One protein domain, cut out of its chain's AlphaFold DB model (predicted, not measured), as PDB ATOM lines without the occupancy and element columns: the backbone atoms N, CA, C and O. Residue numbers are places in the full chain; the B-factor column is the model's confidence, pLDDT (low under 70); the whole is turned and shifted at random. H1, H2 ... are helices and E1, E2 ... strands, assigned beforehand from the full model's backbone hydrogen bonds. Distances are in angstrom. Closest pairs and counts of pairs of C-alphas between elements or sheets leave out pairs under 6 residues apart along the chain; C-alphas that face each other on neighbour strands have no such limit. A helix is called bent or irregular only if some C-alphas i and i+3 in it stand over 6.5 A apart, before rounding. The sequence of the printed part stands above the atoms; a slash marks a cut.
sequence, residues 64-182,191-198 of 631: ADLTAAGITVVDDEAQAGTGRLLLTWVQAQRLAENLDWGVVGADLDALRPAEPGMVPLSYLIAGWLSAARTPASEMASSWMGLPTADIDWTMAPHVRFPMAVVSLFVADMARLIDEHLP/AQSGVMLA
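This is residues 64 to 182 and 191 to 198 of the 631 residues of an uncharacterized protein of Chloroflexi bacterium RBG_16_72_14 (UniProt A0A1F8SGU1). A long helix, H7, runs through the middle side by side with H5, between two groups of short elements. One group holds the small strand pair E3 and E4 with the short helices H3, H4 and H6, and the other holds the small strand pair E1 and E2 with H1 and H2. The printed part has 127 residues with seven named helices and four named strands, in the order H1 E1 E2 H2 E3 H3 H4 H5 H6 E4 H7; E1 and E2 are parallel, E3 and E4 antiparallel. The class is mostly helix, and the whole is compact, with a radius of gyration of the C-alphas of 14.5 A and spans of 41 by 34 by 26 A.

Look first at E3, residues 102 to 104, and E4, residues 160 to 162: they are antiparallel at 155 degrees, with N 103 and O 161 2.9 A apart, within hydrogen-bond range. A tight link joins E4 to H7, residues 163 to 180. With its residues 164 to 172 alone H7 touches H5, residues 135 to 143, opposite ways at a shallow tilt of 15 degrees; the closest C-alphas, of Ala 140 and Val 165, are 5.1 A apart. H4, residues 121 to 131, is the hub: it touches H5 about perpendicular at 77 degrees, Leu 129 to Ser 137 being the closest C-alphas at 5.4 A. H4 also touches H3, residues 105 to 111, at a steep tilt of 46 degrees, with the C-alphas of Gly 105 and Ser 122 closest at 4.7 A. H6, residues 153 to 158, touches H3, and their closest C-alphas, of Gly 105 and Pro 157, are 3.8 A apart. H2, residues 89 to 97, and H7 only just touch, with 3 pairs of C-alphas within 8 A, and only at their ends; Leu 95 and Ala 164 are closest, their C-alphas 5.2 A apart. E1, residues 72 to 74, and E2, residues 86 to 88, are parallel at 33 degrees, with N 74 and O 87 2.9 A apart, within hydrogen-bond range. H1, residues 64 to 68, only just touches H5, with 3 pairs of C-alphas within 8 A, closest at Ala 68 and Pro 135, 7.5 A. In H1, H2, H3, H4, H5 and H7 every O i to N i+4 pair is within hydrogen-bond range; H6 has 0 of 2, and 2 of 3 O i to N i+3 pairs.

Find C-alpha 64 at (62.325, 112.180, 95.753), where H1 begins. Find C-alpha 163 at (77.486, 107.612, 100.034); from there H7 runs 26.1 A to C-alpha 180 at (77.216, 133.624, 97.900). From first to last C-alpha H4 measures 15.1 A, H5 12.6 A, H2 12.1 A and H3 10.0 A. H6 is irregular: C-alphas 154 and 157 are 8.3 A apart.

The C-alphas of Asp 75 and Pro 116, the two farthest apart, are 43.0 A apart. Residues 183 to 190 are cut out, and C-alphas 182 and 191 are 15.3 A apart across the cut. Between E1 and E2 look for the long link, 11 residues. The mean pLDDT of the printed part is 82.0; it is under 70 at residues 77, 80 to 83, 146 to 149, 182 and 191 to 198.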
ATOM      1  N   ALA A  64      63.038 110.948  95.439       95.25
ATOM      2  CA  ALA A  64      62.325 112.180  95.753       95.25
ATOM      3  C   ALA A  64      62.987 112.932  96.917       95.25
ATOM      4  O   ALA A  64      63.090 114.158  96.857       95.25
ATOM      5  N   ASP A  65      63.503 112.212  97.915       93.88
ATOM      6  CA  ASP A  65      64.232 112.804  99.037       93.88
ATOM      7  C   ASP A  65      65.525 113.475  98.551       93.88
ATOM      8  O   ASP A  65      65.738 114.663  98.795       93.88
ATOM      9  N   LEU A  66      66.339 112.778  97.747       93.12
ATOM     10  CA  LEU A  66      67.552 113.360  97.146       93.12
ATOM     11  C   LEU A  66      67.239 114.625  96.330       93.12
ATOM     12  O   LEU A  66      67.953 115.629  96.420       93.12
ATOM     13  N   THR A  67      66.137 114.601  95.577       93.12
ATOM     14  CA  THR A  67      65.673 115.753  94.794       93.12
ATOM     15  C   THR A  67      65.262 116.921  95.692       93.12
ATOM     16  O   THR A  67      65.650 118.067  95.451       93.12
ATOM     17  N   ALA A  68      64.515 116.643  96.764       91.69
ATOM     18  CA  ALA A  68      64.099 117.640  97.748       91.69
ATOM     19  C   ALA A  68      65.297 118.264  98.485       91.69
ATOM     20  O   ALA A  68      65.272 119.448  98.823       91.69
ATOM     21  N   ALA A  69      66.373 117.501  98.663       90.69
ATOM     22  CA  ALA A  69      67.632 117.972  99.220       90.69
ATOM     23  C   ALA A  69      68.523 118.736  98.218       90.69
ATOM     24  O   ALA A  69      69.623 119.166  98.563       90.69
ATOM     25  N   GLY A  70      68.043 118.982  96.996       87.12
ATOM     26  CA  GLY A  70      68.692 119.868  96.030       87.12
ATOM     27  C   GLY A  70      69.605 119.174  95.023       87.12
ATOM     28  O   GLY A  70      70.266 119.873  94.248       87.12
ATOM     29  N   ILE A  71      69.620 117.839  94.986       89.75
ATOM     30  CA  ILE A  71      70.233 117.086  93.890       89.75
ATOM     31  C   ILE A  71      69.307 117.147  92.675       89.75
ATOM     32  O   ILE A  71      68.101 116.962  92.783       89.75
ATOM     33  N   THR A  72      69.860 117.425  91.497       90.62
ATOM     34  CA  THR A  72      69.079 117.364  90.258       90.62
ATOM     35  C   THR A  72      69.099 115.935  89.744       90.62
ATOM     36  O   THR A  72      70.173 115.410  89.462       90.62
ATOM     37  N   VAL A  73      67.930 115.312  89.629       90.50
ATOM     38  CA  VAL A  73      67.804 113.968  89.063       90.50
ATOM     39  C   VAL A  73      67.276 114.074  87.637       90.50
ATOM     40  O   VAL A  73      66.283 114.762  87.405       90.50
ATOM     41  N   VAL A  74      67.958 113.434  86.691       89.19
ATOM     42  CA  VAL A  74      67.590 113.411  85.267       89.19
ATOM     43  C   VAL A  74      67.351 111.986  84.791       89.19
ATOM     44  O   VAL A  74      67.915 111.040  85.338       89.19
ATOM     45  N   ASP A  75      66.565 111.832  83.732       83.50
ATOM     46  CA  ASP A  75      66.368 110.521  83.104       83.50
ATOM     47  C   ASP A  75      67.609 110.098  82.300       83.50
ATOM     48  O   ASP A  75      67.970 108.923  82.275       83.50
ATOM     49  N   ASP A  76      68.290 111.070  81.682       77.50
ATOM     50  CA  ASP A  76      69.445 110.870  80.804       77.50
ATOM     51  C   ASP A  76      70.507 111.957  81.049       77.50
ATOM     52  O   ASP A  76      70.184 113.133  81.238       77.50
ATOM     53  N   GLU A  77      71.786 111.579  81.019       65.56
ATOM     54  CA  GLU A  77      72.931 112.481  81.206       65.56
ATOM     55  C   GLU A  77      72.987 113.606  80.153       65.56
ATOM     56  O   GLU A  77      73.500 114.689  80.431       65.56
ATOM     57  N   ALA A  78      72.397 113.412  78.970       72.56
ATOM     58  CA  ALA A  78      72.253 114.437  77.938       72.56
ATOM     59  C   ALA A  78      71.378 115.623  78.382       72.56
ATOM     60  O   ALA A  78      71.450 116.701  77.793       72.56
ATOM     61  N   GLN A  79      70.563 115.449  79.428       71.44
ATOM     62  CA  GLN A  79      69.764 116.516  80.032       71.44
ATOM     63  C   GLN A  79      70.549 117.325  81.075       71.44
ATOM     64  O   GLN A  79      69.964 118.162  81.767       71.44
ATOM     65  N   ALA A  80      71.858 117.083  81.220       65.50
ATOM     66  CA  ALA A  80      72.659 117.735  82.239       65.50
ATOM     67  C   ALA A  80      72.650 119.265  82.092       65.50
ATOM     68  O   ALA A  80      73.167 119.840  81.133       65.50
ATOM     69  N   GLY A  81      72.055 119.930  83.082       65.75
ATOM     70  CA  GLY A  81      72.114 121.373  83.249       65.75
ATOM     71  C   GLY A  81      73.367 121.806  84.002       65.75
ATOM     72  O   GLY A  81      74.075 121.023  84.633       65.75
ATOM     73  N   THR A  82      73.627 123.104  83.967       59.62
ATOM     74  CA  THR A  82      74.819 123.678  84.568       59.62
ATOM     75  C   THR A  82      74.624 124.099  86.025       59.62
ATOM     76  O   THR A  82      73.641 124.773  86.331       59.62
ATOM     77  N   GLY A  83      75.593 123.801  86.901       58.53
ATOM     78  CA  GLY A  83      75.702 124.417  88.238       58.53
ATOM     79  C   GLY A  83      75.089 123.645  89.414       58.53
ATOM     80  O   GLY A  83      75.082 124.149  90.530       58.53
ATOM     81  N   ARG A  84      74.597 122.415  89.225       73.44
ATOM     82  CA  ARG A  84      74.089 121.582  90.332       73.44
ATOM     83  C   ARG A  84      74.614 120.164  90.228       73.44
ATOM     84  O   ARG A  84      74.870 119.700  89.120       73.44
ATOM     85  N   LEU A  85      74.760 119.491  91.371       76.56
ATOM     86  CA  LEU A  85      75.051 118.061  91.375       76.56
ATOM     87  C   LEU A  85      73.918 117.339  90.647       76.56
ATOM     88  O   LEU A  85      72.745 117.519  90.995       76.56
ATOM     89  N   LEU A  86      74.290 116.563  89.636       84.00
ATOM     90  CA  LEU A  86      73.355 115.935  88.723       84.00
ATOM     91  C   LEU A  86      73.541 114.422  88.769       84.00
ATOM     92  O   LEU A  86      74.655 113.928  88.605       84.00
ATOM     93  N   LEU A  87      72.455 113.708  89.040       83.62
ATOM     94  CA  LEU A  87      72.412 112.253  89.078       83.62
ATOM     95  C   LEU A  87      71.400 111.761  88.052       83.62
ATOM     96  O   LEU A  87      70.331 112.346  87.898       83.62
ATOM     97  N   THR A  88      71.698 110.662  87.376       85.19
ATOM     98  CA  THR A  88      70.657 109.918  86.660       85.19
ATOM     99  C   THR A  88      69.672 109.312  87.655       85.19
ATOM    100  O   THR A  88      70.024 109.064  88.814       85.19
ATOM    101  N   TRP A  89      68.449 109.026  87.209       87.75
ATOM    102  CA  TRP A  89      67.437 108.370  88.037       87.75
ATOM    103  C   TRP A  89      67.983 107.108  88.709       87.75
ATOM    104  O   TRP A  89      67.853 106.942  89.920       87.75
ATOM    105  N   VAL A  90      68.693 106.267  87.953       77.12
ATOM    106  CA  VAL A  90      69.205 104.999  88.478       77.12
ATOM    107  C   VAL A  90      70.363 105.190  89.470       77.12
ATOM    108  O   VAL A  90      70.486 104.429  90.426       77.12
ATOM    109  N   GLN A  91      71.188 106.232  89.311       81.25
ATOM    110  CA  GLN A  91      72.199 106.592  90.318       81.25
ATOM    111  C   GLN A  91      71.549 107.077  91.614       81.25
ATOM    112  O   GLN A  91      71.939 106.647  92.699       81.25
ATOM    113  N   ALA A  92      70.554 107.957  91.504       88.62
ATOM    114  CA  ALA A  92      69.834 108.460  92.662       88.62
ATOM    115  C   ALA A  92      69.089 107.326  93.383       88.62
ATOM    116  O   ALA A  92      69.112 107.264  94.609       88.62
ATOM    117  N   GLN A  93      68.504 106.388  92.634       88.94
ATOM    118  CA  GLN A  93      67.840 105.216  93.194       88.94
ATOM    119  C   GLN A  93      68.816 104.354  93.997       88.94
ATOM    120  O   GLN A  93      68.537 104.027  95.142       88.94
ATOM    121  N   ARG A  94      70.004 104.069  93.461       83.75
ATOM    122  CA  ARG A  94      70.989 103.215  94.148       83.75
ATOM    123  C   ARG A  94      71.610 103.890  95.359       83.75
ATOM    124  O   ARG A  94      71.869 103.221  96.353       83.75
ATOM    125  N   LEU A  95      71.822 105.205  95.301       87.88
ATOM    126  CA  LEU A  95      72.218 105.990  96.473       87.88
ATOM    127  C   LEU A  95      71.145 105.945  97.565       87.88
ATOM    128  O   LEU A  95      71.486 105.871  98.741       87.88
ATOM    129  N   ALA A  96      69.870 105.970  97.179       89.44
ATOM    130  CA  ALA A  96      68.748 105.899  98.103       89.44
ATOM    131  C   ALA A  96      68.543 104.488  98.698       89.44
ATOM    132  O   ALA A  96      68.249 104.358  99.882       89.44
ATOM    133  N   GLU A  97      68.741 103.432  97.906       86.38
ATOM    134  CA  GLU A  97      68.586 102.035  98.338       86.38
ATOM    135  C   GLU A  97      69.726 101.558  99.250       86.38
ATOM    136  O   GLU A  97      69.511 100.704 100.105       86.38
ATOM    137  N   ASN A  98      70.931 102.121  99.113       83.94
ATOM    138  CA  ASN A  98      72.134 101.623  99.784       83.94
ATOM    139  C   ASN A  98      72.636 102.553 100.900       83.94
ATOM    140  O   ASN A  98      73.809 102.933 100.920       83.94
ATOM    141  N   LEU A  99      71.770 102.914 101.852       88.31
ATOM    142  CA  LEU A  99      72.184 103.710 103.020       88.31
ATOM    143  C   LEU A  99      73.113 102.949 103.980       88.31
ATOM    144  O   LEU A  99      73.906 103.576 104.681       88.31
ATOM    145  N   ASP A 100      73.067 101.616 103.972       81.88
ATOM    146  CA  ASP A 100      73.951 100.772 104.787       81.88
ATOM    147  C   ASP A 100      75.405 100.781 104.276       81.88
ATOM    148  O   ASP A 100      76.345 100.451 105.008       81.88
ATOM    149  N   TRP A 101      75.611 101.203 103.023       78.62
ATOM    150  CA  TRP A 101      76.926 101.352 102.415       78.62
ATOM    151  C   TRP A 101      77.443 102.785 102.520       78.62
ATOM    152  O   TRP A 101      76.777 103.769 102.194       78.62
ATOM    153  N   GLY A 102      78.700 102.909 102.937       85.81
ATOM    154  CA  GLY A 102      79.337 104.200 103.147       85.81
ATOM    155  C   GLY A 102      80.835 104.091 103.353       85.81
ATOM    156  O   GLY A 102      81.373 103.000 103.549       85.81
ATOM    157  N   VAL A 103      81.500 105.238 103.356       84.75
ATOM    158  CA  VAL A 103      82.951 105.348 103.529       84.75
ATOM    159  C   VAL A 103      83.246 105.715 104.979       84.75
ATOM    160  O   VAL A 103      82.566 106.559 105.565       84.75
ATOM    161  N   VAL A 104      84.240 105.067 105.585       93.00
ATOM    162  CA  VAL A 104      84.691 105.422 106.935       93.00
ATOM    163  C   VAL A 104      85.414 106.768 106.870       93.00
ATOM    164  O   VAL A 104      86.166 107.025 105.934       93.00
ATOM    165  N   GLY A 105      85.203 107.652 107.847       91.62
ATOM    166  CA  GLY A 105      85.782 108.997 107.837       91.62
ATOM    167  C   GLY A 105      87.301 109.025 107.625       91.62
ATOM    168  O   GLY A 105      87.797 109.866 106.887       91.62
ATOM    169  N   ALA A 106      88.038 108.070 108.192       87.62
ATOM    170  CA  ALA A 106      89.479 107.945 108.000       87.62
ATOM    171  C   ALA A 106      89.860 107.661 106.538       87.62
ATOM    172  O   ALA A 106      90.872 108.175 106.064       87.62
ATOM    173  N   ASP A 107      89.040 106.901 105.808       84.12
ATOM    174  CA  ASP A 107      89.243 106.665 104.379       84.12
ATOM    175  C   ASP A 107      88.966 107.945 103.580       84.12
ATOM    176  O   ASP A 107      89.742 108.283 102.688       84.12
ATOM    177  N   LEU A 108      87.928 108.715 103.944       82.50
ATOM    178  CA  LEU A 108      87.670 110.041 103.358       82.50
ATOM    179  C   LEU A 108      88.835 111.011 103.600       82.50
ATOM    180  O   LEU A 108      89.223 111.752 102.698       82.50
ATOM    181  N   ASP A 109      89.423 110.987 104.794       86.81
ATOM    182  CA  ASP A 109      90.593 111.800 105.131       86.81
ATOM    183  C   ASP A 109      91.851 111.329 104.391       86.81
ATOM    184  O   ASP A 109      92.711 112.139 104.049       86.81
ATOM    185  N   ALA A 110      91.953 110.033 104.091       80.00
ATOM    186  CA  ALA A 110      93.043 109.473 103.303       80.00
ATOM    187  C   ALA A 110      92.943 109.822 101.808       80.00
ATOM    188  O   ALA A 110      93.981 109.877 101.146       80.00
ATOM    189  N   LEU A 111      91.739 110.102 101.279       71.94
ATOM    190  CA  LEU A 111      91.572 110.603  99.903       71.94
ATOM    191  C   LEU A 111      92.300 111.937  99.703       71.94
ATOM    192  O   LEU A 111      92.827 112.207  98.623       71.94
ATOM    193  N   ARG A 112      92.348 112.769 100.748       79.81
ATOM    194  CA  ARG A 112      93.114 114.015 100.764       79.81
ATOM    195  C   ARG A 112      93.619 114.303 102.181       79.81
ATOM    196  O   ARG A 112      92.933 115.015 102.920       79.81
ATOM    197  N   PRO A 113      94.823 113.816 102.542       77.81
ATOM    198  CA  PRO A 113      95.401 114.075 103.852       77.81
ATOM    199  C   PRO A 113      95.440 115.578 104.130       77.81
ATOM    200  O   PRO A 113      95.962 116.355 103.326       77.81
ATOM    201  N   ALA A 114      94.851 115.997 105.249       76.06
ATOM    202  CA  ALA A 114      94.836 117.397 105.637       76.06
ATOM    203  C   ALA A 114      96.263 117.876 105.943       76.06
ATOM    204  O   ALA A 114      96.989 117.259 106.727       76.06
ATOM    205  N   GLU A 115      96.664 118.995 105.342       77.62
ATOM    206  CA  GLU A 115      97.906 119.672 105.715       77.62
ATOM    207  C   GLU A 115      97.828 120.179 107.167       77.62
ATOM    208  O   GLU A 115      96.731 120.429 107.677       77.62
ATOM    209  N   PRO A 116      98.969 120.374 107.855       81.69
ATOM    210  CA  PRO A 116      98.973 120.939 109.199       81.69
ATOM    211  C   PRO A 116      98.163 122.245 109.282       81.69
ATOM    212  O   PRO A 116      98.488 123.232 108.628       81.69
ATOM    213  N   GLY A 117      97.110 122.250 110.107       81.50
ATOM    214  CA  GLY A 117      96.205 123.393 110.287       81.50
ATOM    215  C   GLY A 117      94.933 123.368 109.427       81.50
ATOM    216  O   GLY A 117      94.062 124.209 109.635       81.50
ATOM    217  N   MET A 118      94.793 122.405 108.514       78.62
ATOM    218  CA  MET A 118      93.561 122.168 107.760       78.62
ATOM    219  C   MET A 118      92.647 121.180 108.494       78.62
ATOM    220  O   MET A 118      93.110 120.295 109.212       78.62
ATOM    221  N   VAL A 119      91.336 121.328 108.300       81.75
ATOM    222  CA  VAL A 119      90.336 120.401 108.845       81.75
ATOM    223  C   VAL A 119      90.195 119.210 107.884       81.75
ATOM    224  O   VAL A 119      89.967 119.445 106.694       81.75
ATOM    225  N   PRO A 120      90.328 117.954 108.355       89.50
ATOM    226  CA  PRO A 120      90.091 116.774 107.524       89.50
ATOM    227  C   PRO A 120      88.647 116.698 107.005       89.50
ATOM    228  O   PRO A 120      87.729 117.275 107.595       89.50
ATOM    229  N   LEU A 121      88.436 115.993 105.891       84.88
ATOM    230  CA  LEU A 121      87.144 115.941 105.204       84.88
ATOM    231  C   LEU A 121      86.045 115.321 106.078       84.88
ATOM    232  O   LEU A 121      84.925 115.831 106.099       84.88
ATOM    233  N   SER A 122      86.365 114.278 106.844       91.94
ATOM    234  CA  SER A 122      85.435 113.638 107.779       91.94
ATOM    235  C   SER A 122      84.893 114.632 108.813       91.94
ATOM    236  O   SER A 122      83.688 114.693 109.055       91.94
ATOM    237  N   TYR A 123      85.764 115.488 109.354       93.00
ATOM    238  CA  TYR A 123      85.395 116.544 110.294       93.00
ATOM    239  C   TYR A 123      84.607 117.678 109.632       93.00
ATOM    240  O   TYR A 123      83.753 118.276 110.285       93.00
ATOM    241  N   LEU A 124      84.838 117.970 108.347       87.88
ATOM    242  CA  LEU A 124      84.016 118.929 107.600       87.88
ATOM    243  C   LEU A 124      82.585 118.414 107.414       87.88
ATOM    244  O   LEU A 124      81.640 119.165 107.654       87.88
ATOM    245  N   ILE A 125      82.415 117.140 107.049       90.50
ATOM    246  CA  ILE A 125      81.092 116.515 106.895       90.50
ATOM    247  C   ILE A 125      80.390 116.421 108.254       90.50
ATOM    248  O   ILE A 125      79.223 116.789 108.365       90.50
ATOM    249  N   ALA A 126      81.096 116.013 109.309       92.19
ATOM    250  CA  ALA A 126      80.568 115.990 110.675       92.19
ATOM    251  C   ALA A 126      80.168 117.389 111.181       92.19
ATOM    252  O   ALA A 126      79.110 117.578 111.787       92.19
ATOM    253  N   GLY A 127      80.988 118.404 110.896       88.19
ATOM    254  CA  GLY A 127      80.677 119.803 111.182       88.19
ATOM    255  C   GLY A 127      79.435 120.278 110.427       88.19
ATOM    256  O   GLY A 127      78.572 120.933 111.006       88.19
ATOM    257  N   TRP A 128      79.298 119.895 109.156       93.50
ATOM    258  CA  TRP A 128      78.112 120.189 108.356       93.50
ATOM    259  C   TRP A 128      76.862 119.501 108.920       93.50
ATOM    260  O   TRP A 128      75.881 120.184 109.187       93.50
ATOM    261  N   LEU A 129      76.912 118.200 109.216       92.62
ATOM    262  CA  LEU A 129      75.794 117.452 109.813       92.62
ATOM    263  C   LEU A 129      75.357 118.002 111.179       92.62
ATOM    264  O   LEU A 129      74.181 117.930 111.529       92.62
ATOM    265  N   SER A 130      76.286 118.539 111.974       88.19
ATOM    266  CA  SER A 130      75.974 119.059 113.311       88.19
ATOM    267  C   SER A 130      75.481 120.510 113.290       88.19
ATOM    268  O   SER A 130      74.545 120.864 114.019       88.19
ATOM    269  N   ALA A 131      76.075 121.362 112.451       87.81
ATOM    270  CA  ALA A 131      75.857 122.807 112.486       87.81
ATOM    271  C   ALA A 131      74.979 123.341 111.349       87.81
ATOM    272  O   ALA A 131      74.269 124.329 111.556       87.81
ATOM    273  N   ALA A 132      75.010 122.727 110.164       86.19
ATOM    274  CA  ALA A 132      74.198 123.196 109.052       86.19
ATOM    275  C   ALA A 132      72.705 122.941 109.323       86.19
ATOM    276  O   ALA A 132      72.306 122.044 110.073       86.19
ATOM    277  N   ARG A 133      71.873 123.815 108.758       91.50
ATOM    278  CA  ARG A 133      70.402 123.781 108.836       91.50
ATOM    279  C   ARG A 133      69.816 123.933 107.438       91.50
ATOM    280  O   ARG A 133      68.933 124.749 107.190       91.50
ATOM    281  N   THR A 134      70.431 123.241 106.488       92.56
ATOM    282  CA  THR A 134      69.970 123.182 105.106       92.56
ATOM    283  C   THR A 134      69.083 121.949 104.947       92.56
ATOM    284  O   THR A 134      69.256 120.979 105.688       92.56
ATOM    285  N   PRO A 135      68.159 121.930 103.971       93.94
ATOM    286  CA  PRO A 135      67.353 120.736 103.716       93.94
ATOM    287  C   PRO A 135      68.209 119.479 103.493       93.94
ATOM    288  O   PRO A 135      67.864 118.399 103.965       93.94
ATOM    289  N   ALA A 136      69.366 119.633 102.837       92.88
ATOM    290  CA  ALA A 136      70.320 118.553 102.624       92.88
ATOM    291  C   ALA A 136      70.959 118.057 103.926       92.88
ATOM    292  O   ALA A 136      71.045 116.847 104.129       92.88
ATOM    293  N   SER A 137      71.385 118.961 104.818       93.50
ATOM    294  CA  SER A 137      72.009 118.554 106.081       93.50
ATOM    295  C   SER A 137      71.010 117.870 107.002       93.50
ATOM    296  O   SER A 137      71.336 116.849 107.586       93.50
ATOM    297  N   GLU A 138      69.782 118.386 107.090       93.56
ATOM    298  CA  GLU A 138      68.720 117.804 107.921       93.56
ATOM    299  C   GLU A 138      68.318 116.405 107.437       93.56
ATOM    300  O   GLU A 138      68.158 115.486 108.243       93.56
ATOM    301  N   MET A 139      68.230 116.215 106.120       94.38
ATOM    302  CA  MET A 139      67.963 114.908 105.527       94.38
ATOM    303  C   MET A 139      69.107 113.923 105.770       94.38
ATOM    304  O   MET A 139      68.873 112.821 106.262       94.38
ATOM    305  N   ALA A 140      70.348 114.335 105.509       94.25
ATOM    306  CA  ALA A 140      71.520 113.508 105.761       94.25
ATOM    307  C   ALA A 140      71.641 113.119 107.243       94.25
ATOM    308  O   ALA A 140      71.908 111.963 107.562       94.25
ATOM    309  N   SER A 141      71.371 114.057 108.156       92.12
ATOM    310  CA  SER A 141      71.277 113.802 109.594       92.12
ATOM    311  C   SER A 141      70.248 112.722 109.932       92.12
ATOM    312  O   SER A 141      70.528 111.873 110.773       92.12
ATOM    313  N   SER A 142      69.085 112.723 109.272       92.38
ATOM    314  CA  SER A 142      68.042 111.716 109.506       92.38
ATOM    315  C   SER A 142      68.451 110.307 109.055       92.38
ATOM    316  O   SER A 142      68.115 109.329 109.720       92.38
ATOM    317  N   TRP A 143      69.236 110.190 107.977       92.88
ATOM    318  CA  TRP A 143      69.718 108.903 107.456       92.88
ATOM    319  C   TRP A 143      70.848 108.287 108.274       92.88
ATOM    320  O   TRP A 143      71.030 107.076 108.243       92.88
ATOM    321  N   MET A 144      71.573 109.087 109.056       91.81
ATOM    322  CA  MET A 144      72.605 108.587 109.972       91.81
ATOM    323  C   MET A 144      72.028 107.812 111.177       91.81
ATOM    324  O   MET A 144      72.791 107.306 111.996       91.81
ATOM    325  N   GLY A 145      70.698 107.702 111.299       77.75
ATOM    326  CA  GLY A 145      70.028 106.751 112.196       77.75
ATOM    327  C   GLY A 145      70.046 107.103 113.687       77.75
ATOM    328  O   GLY A 145      69.528 106.336 114.497       77.75
ATOM    329  N   LEU A 146      70.593 108.258 114.072       66.75
ATOM    330  CA  LEU A 146      70.599 108.761 115.448       66.75
ATOM    331  C   LEU A 146      70.299 110.263 115.456       66.75
ATOM    332  O   LEU A 146      70.647 110.953 114.491       66.75
ATOM    333  N   PRO A 147      69.705 110.815 116.534       68.31
ATOM    334  CA  PRO A 147      69.736 112.254 116.742       68.31
ATOM    335  C   PRO A 147      71.195 112.694 116.634       68.31
ATOM    336  O   PRO A 147      72.050 112.179 117.348       68.31
ATOM    337  N   THR A 148      71.514 113.636 115.748       59.31
ATOM    338  CA  THR A 148      72.905 114.090 115.558       59.31
ATOM    339  C   THR A 148      73.545 114.640 116.831       59.31
ATOM    340  O   THR A 148      74.764 114.767 116.886       59.31
ATOM    341  N   ALA A 149      72.739 114.945 117.851       66.38
ATOM    342  CA  ALA A 149      73.176 115.303 119.194       66.38
ATOM    343  C   ALA A 149      73.847 114.147 119.965       66.38
ATOM    344  O   ALA A 149      74.649 114.420 120.854       66.38
ATOM    345  N   ASP A 150      73.548 112.893 119.619       79.06
ATOM    346  CA  ASP A 150      74.055 111.695 120.302       79.06
ATOM    347  C   ASP A 150      75.274 111.083 119.595       79.06
ATOM    348  O   ASP A 150      75.966 110.233 120.159       79.06
ATOM    349  N   ILE A 151      75.564 111.518 118.363       81.75
ATOM    350  CA  ILE A 151      76.772 111.114 117.644       81.75
ATOM    351  C   ILE A 151      77.942 111.957 118.151       81.75
ATOM    352  O   ILE A 151      77.957 113.182 118.019       81.75
ATOM    353  N   ASP A 152      78.962 111.291 118.690       87.19
ATOM    354  CA  ASP A 152      80.225 111.940 119.024       87.19
ATOM    355  C   ASP A 152      81.006 112.285 117.745       87.19
ATOM    356  O   ASP A 152      81.842 111.523 117.255       87.19
ATOM    357  N   TRP A 153      80.741 113.473 117.201       89.12
ATOM    358  CA  TRP A 153      81.429 113.999 116.020       89.12
ATOM    359  C   TRP A 153      82.927 114.237 116.233       89.12
ATOM    360  O   TRP A 153      83.652 114.433 115.256       89.12
ATOM    361  N   THR A 154      83.434 114.186 117.472       89.19
ATOM    362  CA  THR A 154      84.887 114.220 117.700       89.19
ATOM    363  C   THR A 154      85.574 112.952 117.182       89.19
ATOM    364  O   THR A 154      86.758 112.994 116.846       89.19
ATOM    365  N   MET A 155      84.804 111.874 116.997       91.50
ATOM    366  CA  MET A 155      85.215 110.595 116.420       91.50
ATOM    367  C   MET A 155      84.877 110.477 114.923       91.50
ATOM    368  O   MET A 155      84.795 109.363 114.411       91.50
ATOM    369  N   ALA A 156      84.703 111.592 114.198       93.69
ATOM    370  CA  ALA A 156      84.362 111.598 112.768       93.69
ATOM    371  C   ALA A 156      85.200 110.643 111.883       93.69
ATOM    372  O   ALA A 156      84.604 109.987 111.028       93.69
ATOM    373  N   PRO A 157      86.521 110.450 112.094       95.06
ATOM    374  CA  PRO A 157      87.303 109.470 111.333       95.06
ATOM    375  C   PRO A 157      86.834 108.014 111.492       95.06
ATOM    376  O   PRO A 157      87.134 107.176 110.651       95.06
ATOM    377  N   HIS A 158      86.101 107.690 112.555       93.12
ATOM    378  CA  HIS A 158      85.558 106.354 112.813       93.12
ATOM    379  C   HIS A 158      84.082 106.217 112.423       93.12
ATOM    380  O   HIS A 158      83.533 105.117 112.472       93.12
ATOM    381  N   VAL A 159      83.436 107.316 112.033       92.75
ATOM    382  CA  VAL A 159      82.046 107.311 111.576       92.75
ATOM    383  C   VAL A 159      82.001 106.831 110.128       92.75
ATOM    384  O   VAL A 159      82.794 107.269 109.293       92.75
ATOM    385  N   ARG A 160      81.069 105.927 109.817       94.06
ATOM    386  CA  ARG A 160      80.750 105.554 108.436       94.06
ATOM    387  C   ARG A 160      79.742 106.554 107.883       94.06
ATOM    388  O   ARG A 160      78.643 106.657 108.410       94.06
ATOM    389  N   PHE A 161      80.116 107.264 106.828       93.56
ATOM    390  CA  PHE A 161      79.237 108.190 106.122       93.56
ATOM    391  C   PHE A 161      78.635 107.478 104.907       93.56
ATOM    392  O   PHE A 161      79.394 107.124 103.997       93.56
ATOM    393  N   PRO A 162      77.306 107.258 104.853       94.88
ATOM    394  CA  PRO A 162      76.648 106.725 103.669       94.88
ATOM    395  C   PRO A 162      77.007 107.537 102.425       94.88
ATOM    396  O   PRO A 162      77.133 108.765 102.492       94.88
ATOM    397  N   MET A 163      77.135 106.889 101.267       90.50
ATOM    398  CA  MET A 163      77.486 107.612 100.034       90.50
ATOM    399  C   MET A 163      76.449 108.685  99.670       90.50
ATOM    400  O   MET A 163      76.804 109.746  99.148       90.50
ATOM    401  N   ALA A 164      75.182 108.462 100.027       92.94
ATOM    402  CA  ALA A 164      74.123 109.458  99.904       92.94
ATOM    403  C   ALA A 164      74.396 110.709 100.759       92.94
ATOM    404  O   ALA A 164      74.245 111.827 100.272       92.94
ATOM    405  N   VAL A 165      74.894 110.544 101.990       94.94
ATOM    406  CA  VAL A 165      75.273 111.653 102.886       94.94
ATOM    407  C   VAL A 165      76.440 112.457 102.310       94.94
ATOM    408  O   VAL A 165      76.390 113.686 102.292       94.94
ATOM    409  N   VAL A 166      77.463 111.781 101.777       92.75
ATOM    410  CA  VAL A 166      78.599 112.447 101.112       92.75
ATOM    411  C   VAL A 166      78.128 113.223  99.875       92.75
ATOM    412  O   VAL A 166      78.540 114.363  99.658       92.75
ATOM    413  N   SER A 167      77.213 112.644  99.094       90.12
ATOM    414  CA  SER A 167      76.637 113.287  97.905       90.12
ATOM    415  C   SER A 167      75.831 114.539  98.263       90.12
ATOM    416  O   SER A 167      75.988 115.579  97.620       90.12
ATOM    417  N   LEU A 168      75.020 114.470  99.325       92.31
ATOM    418  CA  LEU A 168      74.260 115.607  99.844       92.31
ATOM    419  C   LEU A 168      75.163 116.735 100.348       92.31
ATOM    420  O   LEU A 168      74.894 117.900 100.058       92.31
ATOM    421  N   PHE A 169      76.259 116.402 101.036       92.31
ATOM    422  CA  PHE A 169      77.256 117.386 101.454       92.31
ATOM    423  C   PHE A 169      77.827 118.151 100.250       92.31
ATOM    424  O   PHE A 169      77.853 119.382 100.249       92.31
ATOM    425  N   VAL A 170      78.232 117.439  99.191       87.50
ATOM    426  CA  VAL A 170      78.778 118.063  97.973       87.50
ATOM    427  C   VAL A 170      77.734 118.935  97.272       87.50
ATOM    428  O   VAL A 170      78.039 120.068  96.889       87.50
ATOM    429  N   ALA A 171      76.500 118.442  97.133       85.44
ATOM    430  CA  ALA A 171      75.405 119.191  96.521       85.44
ATOM    431  C   ALA A 171      75.099 120.496  97.277       85.44
ATOM    432  O   ALA A 171      74.918 121.548  96.657       85.44
ATOM    433  N   ASP A 172      75.087 120.449  98.611       89.44
ATOM    434  CA  ASP A 172      74.793 121.615  99.441       89.44
ATOM    435  C   ASP A 172      75.930 122.645  99.420       89.44
ATOM    436  O   ASP A 172      75.673 123.845  99.303       89.44
ATOM    437  N   MET A 173      77.192 122.200  99.433       84.38
ATOM    438  CA  MET A 173      78.337 123.102  99.264       84.38
ATOM    439  C   MET A 173      78.312 123.801  97.899       84.38
ATOM    440  O   MET A 173      78.510 125.015  97.836       84.38
ATOM    441  N   ALA A 174      78.011 123.076  96.815       79.69
ATOM    442  CA  ALA A 174      77.884 123.664  95.480       79.69
ATOM    443  C   ALA A 174      76.783 124.739  95.434       79.69
ATOM    444  O   ALA A 174      77.009 125.840  94.929       79.69
ATOM    445  N   ARG A 175      75.622 124.462  96.042       82.88
ATOM    446  CA  ARG A 175      74.520 125.427  96.160       82.88
ATOM    447  C   ARG A 175      74.931 126.681  96.936       82.88
ATOM    448  O   ARG A 175      74.655 127.794  96.491       82.88
ATOM    449  N   LEU A 176      75.590 126.521  98.085       78.69
ATOM    450  CA  LEU A 176      76.021 127.648  98.919       78.69
ATOM    451  C   LEU A 176      77.035 128.543  98.196       78.69
ATOM    452  O   LEU A 176      76.951 129.768  98.308       78.69
ATOM    453  N   ILE A 177      77.953 127.945  97.433       76.81
ATOM    454  CA  ILE A 177      78.915 128.668  96.593       76.81
ATOM    455  C   ILE A 177      78.179 129.506  95.538       76.81
ATOM    456  O   ILE A 177      78.454 130.699  95.397       76.81
ATOM    457  N   ASP A 178      77.201 128.917  94.850       75.69
ATOM    458  CA  ASP A 178      76.416 129.592  93.810       75.69
ATOM    459  C   ASP A 178      75.561 130.756  94.335       75.69
ATOM    460  O   ASP A 178      75.321 131.731  93.609       75.69
ATOM    461  N   GLU A 179      75.097 130.658  95.583       81.25
ATOM    462  CA  GLU A 179      74.315 131.693  96.265       81.25
ATOM    463  C   GLU A 179      75.172 132.872  96.741       81.25
ATOM    464  O   GLU A 179      74.724 134.018  96.662       81.25
ATOM    465  N   HIS A 180      76.393 132.614  97.224       76.25
ATOM    466  CA  HIS A 180      77.216 133.624  97.900       76.25
ATOM    467  C   HIS A 180      78.278 134.269  97.008       76.25
ATOM    468  O   HIS A 180      78.779 135.345  97.346       76.25
ATOM    469  N   LEU A 181      78.626 133.666  95.869       71.06
ATOM    470  CA  LEU A 181      79.537 134.303  94.926       71.06
ATOM    471  C   LEU A 181      78.816 135.421  94.146       71.06
ATOM    472  O   LEU A 181      77.772 135.172  93.528       71.06
ATOM    473  N   PRO A 182      79.355 136.661  94.144       60.69
ATOM    474  CA  PRO A 182      78.804 137.764  93.370       60.69
ATOM    475  C   PRO A 182      78.595 137.341  91.920       60.69
ATOM    476  O   PRO A 182      79.490 136.791  91.278       60.69
ATOM    477  N   ALA A 191      78.682 127.271  84.196       45.19
ATOM    478  CA  ALA A 191      78.308 126.062  83.484       45.19
ATOM    479  C   ALA A 191      78.560 124.719  84.244       45.19
ATOM    480  O   ALA A 191      77.997 123.698  83.872       45.19
ATOM    481  N   GLN A 192      79.421 124.644  85.273       47.34
ATOM    482  CA  GLN A 192      80.255 123.421  85.362       47.34
ATOM    483  C   GLN A 192      80.436 122.754  86.743       47.34
ATOM    484  O   GLN A 192      81.190 121.793  86.849       47.34
ATOM    485  N   SER A 193      79.718 123.172  87.791       40.38
ATOM    486  CA  SER A 193      79.906 122.645  89.164       40.38
ATOM    487  C   SER A 193      79.299 121.254  89.454       40.38
ATOM    488  O   SER A 193      79.363 120.792  90.588       40.38
ATOM    489  N   GLY A 194      78.692 120.575  88.473       40.25
ATOM    490  CA  GLY A 194      77.837 119.397  88.705       40.25
ATOM    491  C   GLY A 194      78.466 118.000  88.591       40.25
ATOM    492  O   GLY A 194      77.788 117.021  88.884       40.25
ATOM    493  N   VAL A 195      79.725 117.872  88.157       43.31
ATOM    494  CA  VAL A 195      80.205 116.629  87.502       43.31
ATOM    495  C   VAL A 195      80.959 115.650  88.430       43.31
ATOM    496  O   VAL A 195      81.258 114.526  88.042       43.31
ATOM    497  N   MET A 196      81.256 116.013  89.682       36.78
ATOM    498  CA  MET A 196      82.259 115.285  90.486       36.78
ATOM    499  C   MET A 196      81.828 113.898  91.023       36.78
ATOM    500  O   MET A 196      82.687 113.138  91.455       36.78
ATOM    501  N   LEU A 197      80.537 113.540  90.992       38.00
ATOM    502  CA  LEU A 197      80.020 112.301  91.613       38.00
ATOM    503  C   LEU A 197      79.417 111.279  90.637       38.00
ATOM    504  O   LEU A 197      79.035 110.193  91.064       38.00
ATOM    505  N   ALA A 198      79.451 111.543  89.326       39.62
ATOM    506  CA  ALA A 198      79.156 110.523  88.312       39.62
ATOM    507  C   ALA A 198      80.180 109.359  88.312       39.62
ATOM    508  O   ALA A 198      79.931 108.323  87.700       39.62
TER     509      ALA A 198